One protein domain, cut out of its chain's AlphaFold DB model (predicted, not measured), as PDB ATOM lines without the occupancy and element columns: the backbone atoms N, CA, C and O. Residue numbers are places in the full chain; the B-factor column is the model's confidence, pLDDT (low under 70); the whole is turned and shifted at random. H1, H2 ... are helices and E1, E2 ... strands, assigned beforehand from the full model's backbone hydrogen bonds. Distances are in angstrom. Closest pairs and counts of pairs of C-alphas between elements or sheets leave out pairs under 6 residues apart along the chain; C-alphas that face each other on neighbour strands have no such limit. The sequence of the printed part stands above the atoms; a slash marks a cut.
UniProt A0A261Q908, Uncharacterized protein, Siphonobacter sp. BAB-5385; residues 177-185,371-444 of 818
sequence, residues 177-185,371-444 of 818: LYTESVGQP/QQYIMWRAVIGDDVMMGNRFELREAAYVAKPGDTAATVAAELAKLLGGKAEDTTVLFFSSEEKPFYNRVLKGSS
ATOM      1  N   LEU A 177     200.685 277.747 171.418       94.75
ATOM      2  CA  LEU A 177     201.404 276.580 170.918       94.75
ATOM      3  C   LEU A 177     200.546 275.377 171.261       94.75
ATOM      4  O   LEU A 177     200.193 275.189 172.426       94.75
ATOM      5  N   TYR A 178     200.211 274.577 170.262       92.06
ATOM      6  CA  TYR A 178     199.560 273.297 170.488       92.06
ATOM      7  C   TYR A 178     200.244 272.222 169.659       92.06
ATOM      8  O   TYR A 178     200.890 272.506 168.652       92.06
ATOM      9  N   THR A 179     200.123 270.982 170.110       91.62
ATOM     10  CA  THR A 179     200.719 269.816 169.462       91.62
ATOM     11  C   THR A 179     199.647 268.784 169.192       91.62
ATOM     12  O   THR A 179     198.835 268.499 170.071       91.62
ATOM     13  N   GLU A 180     199.702 268.167 168.024       90.62
ATOM     14  CA  GLU A 180     198.877 267.019 167.669       90.62
ATOM     15  C   GLU A 180     199.732 265.944 166.998       90.62
ATOM     16  O   GLU A 180     200.760 266.244 166.387       90.62
ATOM     17  N   SER A 181     199.330 264.684 167.128       88.62
ATOM     18  CA  SER A 181     199.938 263.600 166.365       88.62
ATOM     19  C   SER A 181     199.415 263.629 164.930       88.62
ATOM     20  O   SER A 181     198.234 263.875 164.683       88.62
ATOM     21  N   VAL A 182     200.299 263.383 163.969       86.44
ATOM     22  CA  VAL A 182     199.971 263.364 162.544       86.44
ATOM     23  C   VAL A 182     200.348 262.016 161.959       86.44
ATOM     24  O   VAL A 182     201.501 261.599 161.999       86.44
ATOM     25  N   GLY A 183     199.368 261.354 161.350       78.12
ATOM     26  CA  GLY A 183     199.571 260.072 160.686       78.12
ATOM     27  C   GLY A 183     199.587 258.878 161.640       78.12
ATOM     28  O   GLY A 183     199.208 258.971 162.807       78.12
ATOM     29  N   GLN A 184     199.967 257.727 161.090       79.12
ATOM     30  CA  GLN A 184     200.116 256.486 161.846       79.12
ATOM     31  C   GLN A 184     201.519 256.415 162.467       79.12
ATOM     32  O   GLN A 184     202.459 256.951 161.868       79.12
ATOM     33  N   PRO A 185     201.682 255.756 163.629       81.62
ATOM     34  CA  PRO A 185     203.001 255.450 164.168       81.62
ATOM     35  C   PRO A 185     203.857 254.726 163.122       81.62
ATOM     36  O   PRO A 185     203.382 253.831 162.423       81.62
ATOM     37  N   GLN A 371     210.990 250.478 168.586       83.38
ATOM     38  CA  GLN A 371     210.313 251.682 169.037       83.38
ATOM     39  C   GLN A 371     209.339 252.125 167.962       83.38
ATOM     40  O   GLN A 371     209.655 252.123 166.780       83.38
ATOM     41  N   GLN A 372     208.142 252.502 168.383       83.81
ATOM     42  CA  GLN A 372     207.204 253.176 167.502       83.81
ATOM     43  C   GLN A 372     207.449 254.666 167.623       83.81
ATOM     44  O   GLN A 372     207.499 255.183 168.735       83.81
ATOM     45  N   TYR A 373     207.602 255.344 166.494       83.31
ATOM     46  CA  TYR A 373     207.712 256.790 166.434       83.31
ATOM     47  C   TYR A 373     206.421 257.367 165.894       83.31
ATOM     48  O   TYR A 373     205.975 257.032 164.803       83.31
ATOM     49  N   ILE A 374     205.836 258.285 166.637       85.19
ATOM     50  CA  ILE A 374     204.709 259.075 166.174       85.19
ATOM     51  C   ILE A 374     205.278 260.377 165.628       85.19
ATOM     52  O   ILE A 374     206.137 261.009 166.251       85.19
ATOM     53  N   MET A 375     204.824 260.771 164.441       87.94
ATOM     54  CA  MET A 375     205.102 262.106 163.936       87.94
ATOM     55  C   MET A 375     204.180 263.085 164.654       87.94
ATOM     56  O   MET A 375     202.964 262.908 164.685       87.94
ATOM     57  N   TRP A 376     204.762 264.122 165.233       89.12
ATOM     58  CA  TRP A 376     204.044 265.181 165.914       89.12
ATOM     59  C   TRP A 376     204.151 266.474 165.126       89.12
ATOM     60  O   TRP A 376     205.186 266.791 164.537       89.12
ATOM     61  N   ARG A 377     203.055 267.223 165.145       92.00
ATOM     62  CA  ARG A 377     202.915 268.545 164.558       92.00
ATOM     63  C   ARG A 377     202.671 269.547 165.669       92.00
ATOM     64  O   ARG A 377     201.621 269.507 166.307       92.00
ATOM     65  N   ALA A 378     203.627 270.438 165.897       93.50
ATOM     66  CA  ALA A 378     203.447 271.594 166.767       93.50
ATOM     67  C   ALA A 378     203.115 272.823 165.923       93.50
ATOM     68  O   ALA A 378     203.872 273.150 165.016       93.50
ATOM     69  N   VAL A 379     202.016 273.507 166.220       95.25
ATOM     70  CA  VAL A 379     201.589 274.710 165.497       95.25
ATOM     71  C   VAL A 379     201.730 275.917 166.411       95.25
ATOM     72  O   VAL A 379     201.208 275.922 167.531       95.25
ATOM     73  N   ILE A 380     202.440 276.933 165.930       96.81
ATOM     74  CA  ILE A 380     202.647 278.205 166.622       96.81
ATOM     75  C   ILE A 380     201.615 279.204 166.103       96.81
ATOM     76  O   ILE A 380     201.435 279.349 164.899       96.81
ATOM     77  N   GLY A 381     200.911 279.873 167.015       95.06
ATOM     78  CA  GLY A 381     199.944 280.908 166.653       95.06
ATOM     79  C   GLY A 381     200.616 282.204 166.214       95.06
ATOM     80  O   GLY A 381     201.704 282.529 166.683       95.06
ATOM     81  N   ASP A 382     199.927 282.972 165.372       94.44
ATOM     82  CA  ASP A 382     200.464 284.181 164.731       94.44
ATOM     83  C   ASP A 382     200.701 285.357 165.681       94.44
ATOM     84  O   ASP A 382     201.440 286.285 165.349       94.44
ATOM     85  N   ASP A 383     200.093 285.330 166.868       94.12
ATOM     86  CA  ASP A 383     200.176 286.408 167.851       94.12
ATOM     87  C   ASP A 383     201.500 286.342 168.632       94.12
ATOM     88  O   ASP A 383     201.522 286.140 169.845       94.12
ATOM     89  N   VAL A 384     202.620 286.448 167.914       92.69
ATOM     90  CA  VAL A 384     203.986 286.424 168.445       92.69
ATOM     91  C   VAL A 384     204.452 287.847 168.728       92.69
ATOM     92  O   VAL A 384     204.420 288.723 167.868       92.69
ATOM     93  N   MET A 385     204.943 288.075 169.944       91.19
ATOM     94  CA  MET A 385     205.619 289.313 170.320       91.19
ATOM     95  C   MET A 385     206.961 289.010 170.973       91.19
ATOM     96  O   MET A 385     207.131 287.975 171.622       91.19
ATOM     97  N   MET A 386     207.892 289.959 170.858       87.44
ATOM     98  CA  MET A 386     209.177 289.920 171.553       87.44
ATOM     99  C   MET A 386     209.000 289.532 173.029       87.44
ATOM    100  O   MET A 386     208.079 289.990 173.705       87.44
ATOM    101  N   GLY A 387     209.885 288.672 173.523       83.19
ATOM    102  CA  GLY A 387     209.899 288.174 174.889       83.19
ATOM    103  C   GLY A 387     208.962 286.992 175.134       83.19
ATOM    104  O   GLY A 387     209.083 286.358 176.179       83.19
ATOM    105  N   ASN A 388     208.025 286.675 174.229       90.88
ATOM    106  CA  ASN A 388     207.239 285.443 174.348       90.88
ATOM    107  C   ASN A 388     208.166 284.231 174.348       90.88
ATOM    108  O   ASN A 388     209.063 284.145 173.513       90.88
ATOM    109  N   ARG A 389     207.931 283.285 175.257       92.06
ATOM    110  CA  ARG A 389     208.724 282.059 175.341       92.06
ATOM    111  C   ARG A 389     207.884 280.867 174.911       92.06
ATOM    112  O   ARG A 389     206.828 280.618 175.490       92.06
ATOM    113  N   PHE A 390     208.380 280.143 173.919       94.56
ATOM    114  CA  PHE A 390     207.791 278.927 173.376       94.56
ATOM    115  C   PHE A 390     208.649 277.743 173.811       94.56
ATOM    116  O   PHE A 390     209.838 277.688 173.502       94.56
ATOM    117  N   GLU A 391     208.054 276.825 174.562       93.50
ATOM    118  CA  GLU A 391     208.693 275.614 175.071       93.50
ATOM    119  C   GLU A 391     208.037 274.404 174.406       93.50
ATOM    120  O   GLU A 391     206.819 274.228 174.487       93.50
ATOM    121  N   LEU A 392     208.847 273.581 173.746       91.50
ATOM    122  CA  LEU A 392     208.438 272.348 173.087       91.50
ATOM    123  C   LEU A 392     209.462 271.261 173.433       91.50
ATOM    124  O   LEU A 392     210.567 271.254 172.895       91.50
ATOM    125  N   ARG A 393     209.091 270.349 174.340       87.31
ATOM    126  CA  ARG A 393     210.012 269.371 174.953       87.31
ATOM    127  C   ARG A 393     211.202 270.063 175.644       87.31
ATOM    128  O   ARG A 393     211.000 270.966 176.449       87.31
ATOM    129  N   GLU A 394     212.426 269.633 175.350       84.56
ATOM    130  CA  GLU A 394     213.683 270.237 175.788       84.56
ATOM    131  C   GLU A 394     214.041 271.540 175.054       84.56
ATOM    132  O   GLU A 394     214.913 272.277 175.517       84.56
ATOM    133  N   ALA A 395     213.383 271.850 173.931       89.94
ATOM    134  CA  ALA A 395     213.643 273.078 173.194       89.94
ATOM    135  C   ALA A 395     212.848 274.248 173.778       89.94
ATOM    136  O   ALA A 395     211.638 274.172 173.993       89.94
ATOM    137  N   ALA A 396     213.534 275.370 173.986       91.62
ATOM    138  CA  ALA A 396     212.920 276.621 174.390       91.62
ATOM    139  C   ALA A 396     213.448 277.762 173.524       91.62
ATOM    140  O   ALA A 396     214.658 277.914 173.353       91.62
ATOM    141  N   TYR A 397     212.538 278.588 173.022       93.75
ATOM    142  CA  TYR A 397     212.860 279.769 172.233       93.75
ATOM    143  C   TYR A 397     212.173 281.004 172.811       93.75
ATOM    144  O   TYR A 397     211.000 280.946 173.179       93.75
ATOM    145  N   VAL A 398     212.897 282.120 172.893       92.00
ATOM    146  CA  VAL A 398     212.353 283.421 173.303       92.00
ATOM    147  C   VAL A 398     212.320 284.326 172.080       92.00
ATOM    148  O   VAL A 398     213.369 284.625 171.512       92.00
ATOM    149  N   ALA A 399     211.118 284.753 171.696       91.50
ATOM    150  CA  ALA A 399     210.886 285.578 170.524       91.50
ATOM    151  C   ALA A 399     211.621 286.922 170.625       91.50
ATOM    152  O   ALA A 399     211.623 287.591 171.661       91.50
ATOM    153  N   LYS A 400     212.234 287.326 169.526       90.62
ATOM    154  CA  LYS A 400     212.984 288.563 169.327       90.62
ATOM    155  C   LYS A 400     212.107 289.621 168.643       90.62
ATOM    156  O   LYS A 400     211.012 289.312 168.165       90.62
ATOM    157  N   PRO A 401     212.546 290.896 168.600       86.25
ATOM    158  CA  PRO A 401     211.850 291.916 167.823       86.25
ATOM    159  C   PRO A 401     211.673 291.490 166.360       86.25
ATOM    160  O   PRO A 401     212.655 291.188 165.687       86.25
ATOM    161  N   GLY A 402     210.432 291.515 165.869       89.00
ATOM    162  CA  GLY A 402     210.105 291.186 164.477       89.00
ATOM    163  C   GLY A 402     209.932 289.695 164.179       89.00
ATOM    164  O   GLY A 402     209.657 289.353 163.029       89.00
ATOM    165  N   ASP A 403     210.059 288.817 165.176       94.81
ATOM    166  CA  ASP A 403     209.782 287.396 164.982       94.81
ATOM    167  C   ASP A 403     208.314 287.152 164.632       94.81
ATOM    168  O   ASP A 403     207.399 287.747 165.201       94.81
ATOM    169  N   THR A 404     208.111 286.222 163.705       96.44
ATOM    170  CA  THR A 404     206.797 285.715 163.303       96.44
ATOM    171  C   THR A 404     206.624 284.282 163.803       96.44
ATOM    172  O   THR A 404     207.602 283.640 164.197       96.44
ATOM    173  N   ALA A 405     205.406 283.737 163.734       96.69
ATOM    174  CA  ALA A 405     205.168 282.321 164.027       96.69
ATOM    175  C   ALA A 405     206.067 281.391 163.195       96.69
ATOM    176  O   ALA A 405     206.608 280.424 163.731       96.69
ATOM    177  N   ALA A 406     206.313 281.728 161.925       96.69
ATOM    178  CA  ALA A 406     207.207 280.968 161.060       96.69
ATOM    179  C   ALA A 406     208.677 281.034 161.508       96.69
ATOM    180  O   ALA A 406     209.385 280.025 161.493       96.69
ATOM    181  N   THR A 407     209.140 282.198 161.973       96.75
ATOM    182  CA  THR A 407     210.493 282.346 162.535       96.75
ATOM    183  C   THR A 407     210.663 281.490 163.790       96.75
ATOM    184  O   THR A 407     211.647 280.763 163.922       96.75
ATOM    185  N   VAL A 408     209.678 281.528 164.692       96.25
ATOM    186  CA  VAL A 408     209.673 280.714 165.916       96.25
ATOM    187  C   VAL A 408     209.661 279.220 165.575       96.25
ATOM    188  O   VAL A 408     210.391 278.447 166.198       96.25
ATOM    189  N   ALA A 409     208.891 278.808 164.562       96.25
ATOM    190  CA  ALA A 409     208.831 277.421 164.105       96.25
ATOM    191  C   ALA A 409     210.188 276.946 163.584       96.25
ATOM    192  O   ALA A 409     210.669 275.884 163.980       96.25
ATOM    193  N   ALA A 410     210.838 277.753 162.744       95.94
ATOM    194  CA  ALA A 410     212.158 277.451 162.207       95.94
ATOM    195  C   ALA A 410     213.210 277.258 163.312       95.94
ATOM    196  O   ALA A 410     213.978 276.293 163.274       95.94
ATOM    197  N   GLU A 411     213.220 278.131 164.321       96.25
ATOM    198  CA  GLU A 411     214.181 278.052 165.426       96.25
ATOM    199  C   GLU A 411     213.911 276.858 166.353       96.25
ATOM    200  O   GLU A 411     214.840 276.128 166.702       96.25
ATOM    201  N   LEU A 412     212.648 276.583 166.694       94.19
ATOM    202  CA  LEU A 412     212.297 275.392 167.474       94.19
ATOM    203  C   LEU A 412     212.604 274.094 166.713       94.19
ATOM    204  O   LEU A 412     213.138 273.155 167.303       94.19
ATOM    205  N   ALA A 413     212.332 274.043 165.406       92.69
ATOM    206  CA  ALA A 413     212.662 272.890 164.570       92.69
ATOM    207  C   ALA A 413     214.170 272.617 164.556       92.69
ATOM    208  O   ALA A 413     214.587 271.473 164.727       92.69
ATOM    209  N   LYS A 414     214.992 273.666 164.428       90.94
ATOM    210  CA  LYS A 414     216.454 273.558 164.471       90.94
ATOM    211  C   LYS A 414     216.953 272.978 165.796       90.94
ATOM    212  O   LYS A 414     217.843 272.133 165.781       90.94
ATOM    213  N   LEU A 415     216.385 273.411 166.924       89.38
ATOM    214  CA  LEU A 415     216.762 272.921 168.256       89.38
ATOM    215  C   LEU A 415     216.375 271.453 168.482       89.38
ATOM    216  O   LEU A 415     217.108 270.731 169.149       89.38
ATOM    217  N   LEU A 416     215.256 271.008 167.907       86.31
ATOM    218  CA  LEU A 416     214.754 269.636 168.038       86.31
ATOM    219  C   LEU A 416     215.303 268.666 166.979       86.31
ATOM    220  O   LEU A 416     214.978 267.482 167.012       86.31
ATOM    221  N   GLY A 417     216.081 269.153 166.006       83.19
ATOM    222  CA  GLY A 417     216.461 268.363 164.828       83.19
ATOM    223  C   GLY A 417     215.265 267.978 163.945       83.19
ATOM    224  O   GLY A 417     215.314 266.972 163.241       83.19
ATOM    225  N   GLY A 418     214.177 268.750 164.013       84.31
ATOM    226  CA  GLY A 418     212.966 268.574 163.218       84.31
ATOM    227  C   GLY A 418     212.971 269.396 161.927       84.31
ATOM    228  O   GLY A 418     213.969 270.005 161.541       84.31
ATOM    229  N   LYS A 419     211.814 269.443 161.263       89.06
ATOM    230  CA  LYS A 419     211.580 270.262 160.066       89.06
ATOM    231  C   LYS A 419     210.510 271.309 160.363       89.06
ATOM    232  O   LYS A 419     209.470 270.974 160.920       89.06
ATOM    233  N   ALA A 420     210.749 272.558 159.970       91.56
ATOM    234  CA  ALA A 420     209.723 273.596 159.999       91.56
ATOM    235  C   ALA A 420     208.985 273.675 158.655       91.56
ATOM    236  O   ALA A 420     209.604 273.605 157.592       91.56
ATOM    237  N   GLU A 421     207.668 273.839 158.716       91.31
ATOM    238  CA  GLU A 421     206.779 274.088 157.585       91.31
ATOM    239  C   GLU A 421     205.893 275.286 157.931       91.31
ATOM    240  O   GLU A 421     204.902 275.153 158.645       91.31
ATOM    241  N   ASP A 422     206.285 276.471 157.458       92.38
ATOM    242  CA  ASP A 422     205.632 277.738 157.804       92.38
ATOM    243  C   ASP A 422     205.547 277.924 159.334       92.38
ATOM    244  O   ASP A 422     206.581 277.927 159.997       92.38
ATOM    245  N   THR A 423     204.349 277.999 159.917       94.62
ATOM    246  CA  THR A 423     204.115 278.166 161.364       94.62
ATOM    247  C   THR A 423     204.192 276.863 162.169       94.62
ATOM    248  O   THR A 423     203.863 276.829 163.359       94.62
ATOM    249  N   THR A 424     204.602 275.769 161.528       94.38
ATOM    250  CA  THR A 424     204.518 274.417 162.076       94.38
ATOM    251  C   THR A 424     205.891 273.769 162.237       94.38
ATOM    252  O   THR A 424     206.753 273.895 161.374       94.38
ATOM    253  N   VAL A 425     206.082 273.008 163.315       93.94
ATOM    254  CA  VAL A 425     207.241 272.135 163.536       93.94
ATOM    255  C   VAL A 425     206.803 270.677 163.450       93.94
ATOM    256  O   VAL A 425     205.936 270.240 164.209       93.94
ATOM    257  N   LEU A 426     207.423 269.924 162.546       91.44
ATOM    258  CA  LEU A 426     207.282 268.477 162.424       91.44
ATOM    259  C   LEU A 426     208.485 267.783 163.060       91.44
ATOM    260  O   LEU A 426     209.637 268.068 162.717       91.44
ATOM    261  N   PHE A 427     208.218 266.853 163.972       89.00
ATOM    262  CA  PHE A 427     209.251 266.065 164.641       89.00
ATOM    263  C   PHE A 427     208.738 264.667 164.992       89.00
ATOM    264  O   PHE A 427     207.542 264.461 165.191       89.00
ATOM    265  N   PHE A 428     209.643 263.695 165.067       86.38
ATOM    266  CA  PHE A 428     209.322 262.328 165.477       86.38
ATOM    267  C   PHE A 428     209.621 262.132 166.957       86.38
ATOM    268  O   PHE A 428     210.616 262.640 167.476       86.38
ATOM    269  N   SER A 429     208.780 261.361 167.638       84.12
ATOM    270  CA  SER A 429     209.041 260.954 169.014       84.12
ATOM    271  C   SER A 429     208.429 259.596 169.315       84.12
ATOM    272  O   SER A 429     207.374 259.259 168.785       84.12
ATOM    273  N   SER A 430     209.091 258.833 170.180       78.44
ATOM    274  CA  SER A 430     208.622 257.525 170.635       78.44
ATOM    275  C   SER A 430     207.657 257.582 171.822       78.44
ATOM    276  O   SER A 430     207.184 256.553 172.298       78.44
ATOM    277  N   GLU A 431     207.344 258.783 172.311       78.06
ATOM    278  CA  GLU A 431     206.344 258.992 173.355       78.06
ATOM    279  C   GLU A 431     204.938 259.122 172.745       78.06
ATOM    280  O   GLU A 431     204.690 259.970 171.887       78.06
ATOM    281  N   GLU A 432     203.997 258.302 173.225       68.19
ATOM    282  CA  GLU A 432     202.584 258.345 172.806       68.19
ATOM    283  C   GLU A 432     201.791 259.504 173.422       68.19
ATOM    284  O   GLU A 432     200.685 259.816 172.981       68.19
ATOM    285  N   LYS A 433     202.327 260.144 174.465       71.12
ATOM    286  CA  LYS A 433     201.640 261.229 175.167       71.12
ATOM    287  C   LYS A 433     201.996 262.581 174.546       71.12
ATOM    288  O   LYS A 433     203.143 262.772 174.148       71.12
ATOM    289  N   PRO A 434     201.045 263.535 174.509       65.00
ATOM    290  CA  PRO A 434     201.347 264.898 174.096       65.00
ATOM    291  C   PRO A 434     202.459 265.471 174.978       65.00
ATOM    292  O   PRO A 434     202.431 265.325 176.203       65.00
ATOM    293  N   PHE A 435     203.449 266.092 174.340       75.44
ATOM    294  CA  PHE A 435     204.590 266.676 175.035       75.44
ATOM    295  C   PHE A 435     204.159 267.808 175.944       75.44
ATOM    296  O   PHE A 435     203.149 268.475 175.712       75.44
ATOM    297  N   TYR A 436     205.005 268.080 176.934       76.25
ATOM    298  CA  TYR A 436     204.981 269.373 177.584       76.25
ATOM    299  C   TYR A 436     205.279 270.440 176.525       76.25
ATOM    300  O   TYR A 436     206.413 270.614 176.071       76.25
ATOM    301  N   ASN A 437     204.211 271.094 176.084       87.56
ATOM    302  CA  ASN A 437     204.254 272.318 175.327       87.56
ATOM    303  C   ASN A 437     203.757 273.431 176.245       87.56
ATOM    304  O   ASN A 437     202.809 273.282 177.019       87.56
ATOM    305  N   ARG A 438     204.441 274.562 176.212       88.81
ATOM    306  CA  ARG A 438     204.008 275.721 176.976       88.81
ATOM    307  C   ARG A 438     204.367 276.966 176.218       88.81
ATOM    308  O   ARG A 438     205.454 277.085 175.662       88.81
ATOM    309  N   VAL A 439     203.452 277.921 176.259       90.19
ATOM    310  CA  VAL A 439     203.767 279.293 175.901       90.19
ATOM    311  C   VAL A 439     203.647 280.158 177.129       90.19
ATOM    312  O   VAL A 439     202.685 280.073 177.894       90.19
ATOM    313  N   LEU A 440     204.654 280.992 177.313       86.75
ATOM    314  CA  LEU A 440     204.674 282.027 178.318       86.75
ATOM    315  C   LEU A 440     204.603 283.372 177.622       86.75
ATOM    316  O   LEU A 440     205.398 283.670 176.725       86.75
ATOM    317  N   LYS A 441     203.659 284.201 178.071       87.00
ATOM    318  CA  LYS A 441     203.649 285.605 177.685       87.00
ATOM    319  C   LYS A 441     204.957 286.245 178.118       87.00
ATOM    320  O   LYS A 441     205.414 286.080 179.248       87.00
ATOM    321  N   GLY A 442     205.530 286.964 177.171       75.31
ATOM    322  CA  GLY A 442     206.729 287.754 177.374       75.31
ATOM    323  C   GLY A 442     206.451 289.051 178.106       75.31
ATOM    324  O   GLY A 442     205.299 289.444 178.289       75.31
ATOM    325  N   SER A 443     207.529 289.735 178.464       70.50
ATOM    326  CA  SER A 443     207.480 291.156 178.791       70.50
ATOM    327  C   SER A 443     207.565 291.969 177.501       70.50
ATOM    328  O   SER A 443     208.328 291.608 176.606       70.50
ATOM    329  N   SER A 444     206.843 293.089 177.432       67.25
ATOM    330  CA  SER A 444     206.981 294.044 176.319       67.25
ATOM    331  C   SER A 444     208.274 294.852 176.394       67.25
ATOM    332  O   SER A 444     208.541 295.674 175.522       67.25
TER     333      SER A 444
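This is residues 177 to 185 and 371 to 444 of the 818 residues of an uncharacterized protein of Siphonobacter sp. BAB-5385 (UniProt A0A261Q908). Two antiparallel sheets make a V, with helix H1 in its mouth: a strongly twisted sheet of four strands, E1 - E2 - E6 - E5, and a small one, E4 - E3 - E7. E1 and E7 come near each other on the closed side, while the far ends of E1 and E2 reach out along the longest axis. The 83 printed residues run E1 E2 E3 E4 H1 E5 E6 E7, a mixed class, compact with a radius of gyration of the C-alphas of 12.4 A, spanning 42 by 21 by 18 A.

Find C-alpha 177 at (201.404, 276.580, 170.918), where E1, residues 177 to 185, begins its 22.2 A. E2, 371 to 380, covers 27.7 A; E6, 424 to 429, covers 15.8 A; E5 is 419 to 421. Look next at E3, 389 to 392, E4, 395 to 398, and E7, 437 to 440, ending at (204.674, 282.027, 178.318). H1, 405 to 416, runs 16.4 A.

In the larger sheet look for N 180 and O 377 at 2.9 A between E1 and E2, N 376 and O 427 at 2.8 A between E2 and E6, and N 421 and O 424 at 2.8 A in the hairpin E5 and E6. H1 is on one face of this sheet, two layers, a helix on one face of a sheet, at a height of 6.8 A over the sheet, along E6 at 14 degrees on the local plane; the closest C-alphas of H1 and E6 are those of Ala 409 and Val 425, 5.5 A apart, and those of H1 and E5 are Ala 410 and Ala 420, 5.1 A apart. H1 is also on the smaller sheet, again two layers, at a height of 8.5 A; its closest C-alphas to E4 are Leu 415 and Ala 395, 5.8 A. There, N 390 and O 397 are 2.8 A apart in the hairpin E3 and E4, and N 391 and O 438 2.8 A between E3 and E7. In H1 every O i to N i+4 pair is within hydrogen-bond range.

The farthest C-alphas, Gln 371 and Ser 444, are 43.1 A apart. Residues 186 to 370 are not printed, and C-alphas 185 and 371 stand 9.6 A apart across the cut. Of the links printed whole, none is long. Residues 432, 434 and 444 have pLDDT under 70.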